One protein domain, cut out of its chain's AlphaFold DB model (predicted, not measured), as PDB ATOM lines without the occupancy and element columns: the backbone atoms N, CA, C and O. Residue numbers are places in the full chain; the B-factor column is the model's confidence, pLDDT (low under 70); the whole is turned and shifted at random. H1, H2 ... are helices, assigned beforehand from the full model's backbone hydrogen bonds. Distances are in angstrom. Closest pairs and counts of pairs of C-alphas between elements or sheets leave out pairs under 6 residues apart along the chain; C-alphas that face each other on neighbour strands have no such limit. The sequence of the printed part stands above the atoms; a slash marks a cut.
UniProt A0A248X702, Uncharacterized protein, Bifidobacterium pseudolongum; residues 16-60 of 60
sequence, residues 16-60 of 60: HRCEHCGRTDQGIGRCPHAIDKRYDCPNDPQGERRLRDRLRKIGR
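What this domain is: This is residues 16 to 60 of the 60 residues of an uncharacterized protein of Bifidobacterium pseudolongum (UniProt A0A248X702). A small head of loops, with the one-turn helix H1 in it, comes first along the printed part, and an arm follows: residues 48 to 60, of which 48 to 58 belong to H2, stick out from it and make much of the length. The 45 printed residues hold two named helices, H1 then H2, and no named strand; the class is all helix, with 18 residues in named elements. The whole is loose, with a radius of gyration of the C-alphas of 12.6 A, and spans 41 by 18 by 14 A.

Where its parts are: Residues 16 to 31 hold no named element, from C-alpha 16 at (-10.070, -39.410, -44.126). H1 is residues 32 to 35. H2, residues 45 to 58, runs 20.6 A to C-alpha 58 at (13.409, -13.575, -52.436).

How they stand to each other: H1 and H2 are apart, joined by a short link of 9 residues. In H2, 9 of 10 O i to N i+4 pairs are within hydrogen-bond range; H1 is too short for such a pair.

The domain as a whole: The C-alphas of Gly 27 and Arg 60, the two farthest apart, are 41.5 A apart. The printed part has no cut. Residues 47 to 49 and 59 to 60 have pLDDT under 70.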
ATOM      1  N   HIS A  16     -11.372 -39.880 -44.537       85.69
ATOM      2  CA  HIS A  16     -10.070 -39.410 -44.126       85.69
ATOM      3  C   HIS A  16     -10.139 -37.897 -43.949       85.69
ATOM      4  O   HIS A  16     -10.722 -37.166 -44.751       85.69
ATOM      5  N   ARG A  17      -9.552 -37.395 -42.864       88.31
ATOM      6  CA  ARG A  17      -9.452 -35.957 -42.593       88.31
ATOM      7  C   ARG A  17      -8.005 -35.526 -42.668       88.31
ATOM      8  O   ARG A  17      -7.124 -36.154 -42.091       88.31
ATOM      9  N   CYS A  18      -7.779 -34.417 -43.356       89.25
ATOM     10  CA  CYS A  18      -6.477 -33.790 -43.436       89.25
ATOM     11  C   CYS A  18      -6.064 -33.271 -42.051       89.25
ATOM     12  O   CYS A  18      -6.754 -32.431 -41.475       89.25
ATOM     13  N   GLU A  19      -4.903 -33.702 -41.563       88.88
ATOM     14  CA  GLU A  19      -4.312 -33.232 -40.299       88.88
ATOM     15  C   GLU A  19      -3.880 -31.752 -40.324       88.88
ATOM     16  O   GLU A  19      -3.757 -31.131 -39.275       88.88
ATOM     17  N   HIS A  20      -3.712 -31.157 -41.512       86.25
ATOM     18  CA  HIS A  20      -3.319 -29.751 -41.667       86.25
ATOM     19  C   HIS A  20      -4.498 -28.776 -41.658       86.25
ATOM     20  O   HIS A  20      -4.440 -27.733 -41.015       86.25
ATOM     21  N   CYS A  21      -5.572 -29.092 -42.386       85.94
ATOM     22  CA  CYS A  21      -6.690 -28.164 -42.600       85.94
ATOM     23  C   CYS A  21      -8.041 -28.675 -42.081       85.94
ATOM     24  O   CYS A  21      -9.047 -27.985 -42.222       85.94
ATOM     25  N   GLY A  22      -8.096 -29.896 -41.536       85.69
ATOM     26  CA  GLY A  22      -9.304 -30.512 -40.975       85.69
ATOM     27  C   GLY A  22     -10.374 -30.923 -41.996       85.69
ATOM     28  O   GLY A  22     -11.395 -31.506 -41.614       85.69
ATOM     29  N   ARG A  23     -10.161 -30.637 -43.289       89.00
ATOM     30  CA  ARG A  23     -11.093 -30.990 -44.369       89.00
ATOM     31  C   ARG A  23     -11.013 -32.476 -44.717       89.00
ATOM     32  O   ARG A  23      -9.944 -33.080 -44.634       89.00
ATOM     33  N   THR A  24     -12.147 -33.036 -45.115       89.94
ATOM     34  CA  THR A  24     -12.296 -34.443 -45.505       89.94
ATOM     35  C   THR A  24     -11.770 -34.715 -46.912       89.94
ATOM     36  O   THR A  24     -11.529 -33.790 -47.687       89.94
ATOM     37  N   ASP A  25     -11.604 -35.985 -47.257       86.94
ATOM     38  CA  ASP A  25     -11.310 -36.479 -48.606       86.94
ATOM     39  C   ASP A  25     -12.559 -36.502 -49.521       86.94
ATOM     40  O   ASP A  25     -12.447 -36.503 -50.749       86.94
ATOM     41  N   GLN A  26     -13.754 -36.417 -48.925       84.62
ATOM     42  CA  GLN A  26     -15.046 -36.402 -49.618       84.62
ATOM     43  C   GLN A  26     -15.750 -35.034 -49.563       84.62
ATOM     44  O   GLN A  26     -15.568 -34.264 -48.616       84.62
ATOM     45  N   GLY A  27     -16.600 -34.763 -50.562       83.06
ATOM     46  CA  GLY A  27     -17.475 -33.585 -50.632       83.06
ATOM     47  C   GLY A  27     -16.870 -32.342 -51.303       83.06
ATOM     48  O   GLY A  27     -15.744 -32.339 -51.809       83.06
ATOM     49  N   ILE A  28     -17.655 -31.261 -51.327       76.75
ATOM     50  CA  ILE A  28     -17.220 -29.959 -51.851       76.75
ATOM     51  C   ILE A  28     -16.218 -29.358 -50.864       76.75
ATOM     52  O   ILE A  28     -16.505 -29.205 -49.680       76.75
ATOM     53  N   GLY A  29     -15.025 -29.029 -51.358       78.81
ATOM     54  CA  GLY A  29     -13.922 -28.563 -50.522       78.81
ATOM     55  C   GLY A  29     -13.014 -29.673 -49.997       78.81
ATOM     56  O   GLY A  29     -12.210 -29.383 -49.112       78.81
ATOM     57  N   ARG A  30     -13.091 -30.895 -50.546       86.75
ATOM     58  CA  ARG A  30     -12.175 -31.987 -50.197       86.75
ATOM     59  C   ARG A  30     -10.703 -31.573 -50.234       86.75
ATOM     60  O   ARG A  30     -10.288 -30.778 -51.082       86.75
ATOM     61  N   CYS A  31      -9.907 -32.134 -49.334       88.50
ATOM     62  CA  CYS A  31      -8.471 -31.908 -49.309       88.50
ATOM     63  C   CYS A  31      -7.730 -33.059 -49.999       88.50
ATOM     64  O   CYS A  31      -7.892 -34.201 -49.573       88.50
ATOM     65  N   PRO A  32      -6.872 -32.792 -51.002       89.19
ATOM     66  CA  PRO A  32      -6.062 -33.841 -51.621       89.19
ATOM     67  C   PRO A  32      -5.127 -34.525 -50.613       89.19
ATOM     68  O   PRO A  32      -4.947 -35.734 -50.690       89.19
ATOM     69  N   HIS A  33      -4.637 -33.795 -49.605       91.94
ATOM     70  CA  HIS A  33      -3.835 -34.366 -48.516       91.94
ATOM     71  C   HIS A  33      -4.622 -35.330 -47.611       91.94
ATOM     72  O   HIS A  33      -4.035 -36.193 -46.968       91.94
ATOM     73  N   ALA A  34      -5.954 -35.195 -47.540       90.19
ATOM     74  CA  ALA A  34      -6.785 -36.164 -46.829       90.19
ATOM     75  C   ALA A  34      -6.895 -37.490 -47.599       90.19
ATOM     76  O   ALA A  34      -7.005 -38.531 -46.968       90.19
ATOM     77  N   ILE A  35      -6.848 -37.449 -48.936       87.25
ATOM     78  CA  ILE A  35      -6.911 -38.636 -49.805       87.25
ATOM     79  C   ILE A  35      -5.587 -39.406 -49.742       87.25
ATOM     80  O   ILE A  35      -5.573 -40.620 -49.572       87.25
ATOM     81  N   ASP A  36      -4.467 -38.694 -49.882       86.69
ATOM     82  CA  ASP A  36      -3.127 -39.265 -49.777       86.69
ATOM     83  C   ASP A  36      -2.167 -38.210 -49.216       86.69
ATOM     84  O   ASP A  36      -2.073 -37.087 -49.719       86.69
ATOM     85  N   LYS A  37      -1.415 -38.599 -48.181       84.31
ATOM     86  CA  LYS A  37      -0.440 -37.746 -47.489       84.31
ATOM     87  C   LYS A  37       0.711 -37.277 -48.382       84.31
ATOM     88  O   LYS A  37       1.451 -36.373 -48.012       84.31
ATOM     89  N   ARG A  38       0.891 -37.898 -49.549       87.25
ATOM     90  CA  ARG A  38       1.873 -37.483 -50.557       87.25
ATOM     91  C   ARG A  38       1.514 -36.159 -51.225       87.25
ATOM     92  O   ARG A  38       2.406 -35.511 -51.761       87.25
ATOM     93  N   TYR A  39       0.239 -35.769 -51.230       86.12
ATOM     94  CA  TYR A  39      -0.182 -34.493 -51.800       86.12
ATOM     95  C   TYR A  39      -0.080 -33.378 -50.769       86.12
ATOM     96  O   TYR A  39      -0.628 -33.489 -49.676       86.12
ATOM     97  N   ASP A  40       0.529 -32.255 -51.141       83.12
ATOM     98  CA  ASP A  40       0.525 -31.063 -50.296       83.12
ATOM     99  C   ASP A  40      -0.906 -30.593 -49.992       83.12
ATOM    100  O   ASP A  40      -1.793 -30.584 -50.852       83.12
ATOM    101  N   CYS A  41      -1.136 -30.164 -48.750       86.00
ATOM    102  CA  CYS A  41      -2.414 -29.591 -48.355       86.00
ATOM    103  C   CYS A  41      -2.501 -28.126 -48.826       86.00
ATOM    104  O   CYS A  41      -1.828 -27.264 -48.260       86.00
ATOM    105  N   PRO A  42      -3.387 -27.787 -49.785       80.94
ATOM    106  CA  PRO A  42      -3.488 -26.423 -50.313       80.94
ATOM    107  C   PRO A  42      -4.045 -25.418 -49.295       80.94
ATOM    108  O   PRO A  42      -3.932 -24.216 -49.493       80.94
ATOM    109  N   ASN A  43      -4.662 -25.906 -48.216       79.69
ATOM    110  CA  ASN A  43      -5.208 -25.087 -47.134       79.69
ATOM    111  C   ASN A  43      -4.394 -25.252 -45.838       79.69
ATOM    112  O   ASN A  43      -4.950 -25.079 -44.757       79.69
ATOM    113  N   ASP A  44      -3.126 -25.681 -45.919       80.69
ATOM    114  CA  ASP A  44      -2.282 -25.810 -44.730       80.69
ATOM    115  C   ASP A  44      -1.914 -24.417 -44.188       80.69
ATOM    116  O   ASP A  44      -1.194 -23.668 -44.860       80.69
ATOM    117  N   PRO A  45      -2.363 -24.052 -42.973       72.75
ATOM    118  CA  PRO A  45      -2.019 -22.762 -42.384       72.75
ATOM    119  C   PRO A  45      -0.509 -22.622 -42.141       72.75
ATOM    120  O   PRO A  45       0.012 -21.504 -42.122       72.75
ATOM    121  N   GLN A  46       0.229 -23.731 -41.985       72.75
ATOM    122  CA  GLN A  46       1.690 -23.672 -41.873       72.75
ATOM    123  C   GLN A  46       2.367 -23.426 -43.229       72.75
ATOM    124  O   GLN A  46       3.347 -22.682 -43.299       72.75
ATOM    125  N   GLY A  47       1.839 -24.006 -44.304       69.06
ATOM    126  CA  GLY A  47       2.288 -23.827 -45.679       69.06
ATOM    127  C   GLY A  47       2.199 -22.375 -46.130       69.06
ATOM    128  O   GLY A  47       3.170 -21.858 -46.682       69.06
ATOM    129  N   GLU A  48       1.107 -21.674 -45.810       69.75
ATOM    130  CA  GLU A  48       0.985 -20.243 -46.124       69.75
ATOM    131  C   GLU A  48       2.059 -19.417 -45.402       69.75
ATOM    132  O   GLU A  48       2.697 -18.550 -46.003       69.75
ATOM    133  N   ARG A  49       2.334 -19.729 -44.129       69.75
ATOM    134  CA  ARG A  49       3.403 -19.071 -43.367       69.75
ATOM    135  C   ARG A  49       4.774 -19.322 -43.998       69.75
ATOM    136  O   ARG A  49       5.506 -18.368 -44.249       69.75
ATOM    137  N   ARG A  50       5.087 -20.571 -44.358       70.69
ATOM    138  CA  ARG A  50       6.342 -20.929 -45.048       70.69
ATOM    139  C   ARG A  50       6.464 -20.266 -46.421       70.69
ATOM    140  O   ARG A  50       7.559 -19.851 -46.793       70.69
ATOM    141  N   LEU A  51       5.367 -20.152 -47.169       72.19
ATOM    142  CA  LEU A  51       5.341 -19.461 -48.457       72.19
ATOM    143  C   LEU A  51       5.600 -17.961 -48.277       72.19
ATOM    144  O   LEU A  51       6.442 -17.410 -48.981       72.19
ATOM    145  N   ARG A  52       4.956 -17.316 -47.296       73.62
ATOM    146  CA  ARG A  52       5.208 -15.906 -46.953       73.62
ATOM    147  C   ARG A  52       6.659 -15.666 -46.535       73.62
ATOM    148  O   ARG A  52       7.265 -14.702 -47.000       73.62
ATOM    149  N   ASP A  53       7.228 -16.541 -45.709       76.31
ATOM    150  CA  ASP A  53       8.634 -16.461 -45.302       76.31
ATOM    151  C   ASP A  53       9.587 -16.621 -46.502       76.31
ATOM    152  O   ASP A  53      10.551 -15.865 -46.637       76.31
ATOM    153  N   ARG A  54       9.298 -17.550 -47.426       74.69
ATOM    154  CA  ARG A  54      10.068 -17.714 -48.673       74.69
ATOM    155  C   ARG A  54       9.972 -16.488 -49.579       74.69
ATOM    156  O   ARG A  54      11.002 -16.016 -50.049       74.69
ATOM    157  N   LEU A  55       8.771 -15.947 -49.786       77.94
ATOM    158  CA  LEU A  55       8.552 -14.750 -50.604       77.94
ATOM    159  C   LEU A  55       9.293 -13.532 -50.036       77.94
ATOM    160  O   LEU A  55       9.937 -12.803 -50.788       77.94
ATOM    161  N   ARG A  56       9.298 -13.356 -48.707       74.94
ATOM    162  CA  ARG A  56      10.101 -12.316 -48.039       74.94
ATOM    163  C   ARG A  56      11.601 -12.456 -48.285       74.94
ATOM    164  O   ARG A  56      12.294 -11.448 -48.335       74.94
ATOM    165  N   LYS A  57      12.105 -13.686 -48.402       72.00
ATOM    166  CA  LYS A  57      13.535 -13.953 -48.593       72.00
ATOM    167  C   LYS A  57      14.004 -13.710 -50.032       72.00
ATOM    168  O   LYS A  57      15.179 -13.437 -50.221       72.00
ATOM    169  N   ILE A  58      13.107 -13.812 -51.013       73.94
ATOM    170  CA  ILE A  58      13.409 -13.575 -52.436       73.94
ATOM    171  C   ILE A  58      13.404 -12.074 -52.771       73.94
ATOM    172  O   ILE A  58      14.120 -11.645 -53.665       73.94
ATOM    173  N   GLY A  59      12.623 -11.265 -52.051       66.25
ATOM    174  CA  GLY A  59      12.547  -9.813 -52.265       66.25
ATOM    175  C   GLY A  59      13.680  -8.989 -51.637       66.25
ATOM    176  O   GLY A  59      13.488  -7.791 -51.444       66.25
ATOM    177  N   ARG A  60      14.805  -9.608 -51.257       53.59
ATOM    178  CA  ARG A  60      15.955  -8.961 -50.610       53.59
ATOM    179  C   ARG A  60      17.214  -9.201 -51.426       53.59
ATOM    180  O   ARG A  60      18.034  -8.262 -51.476       53.59
TER     181      ARG A  60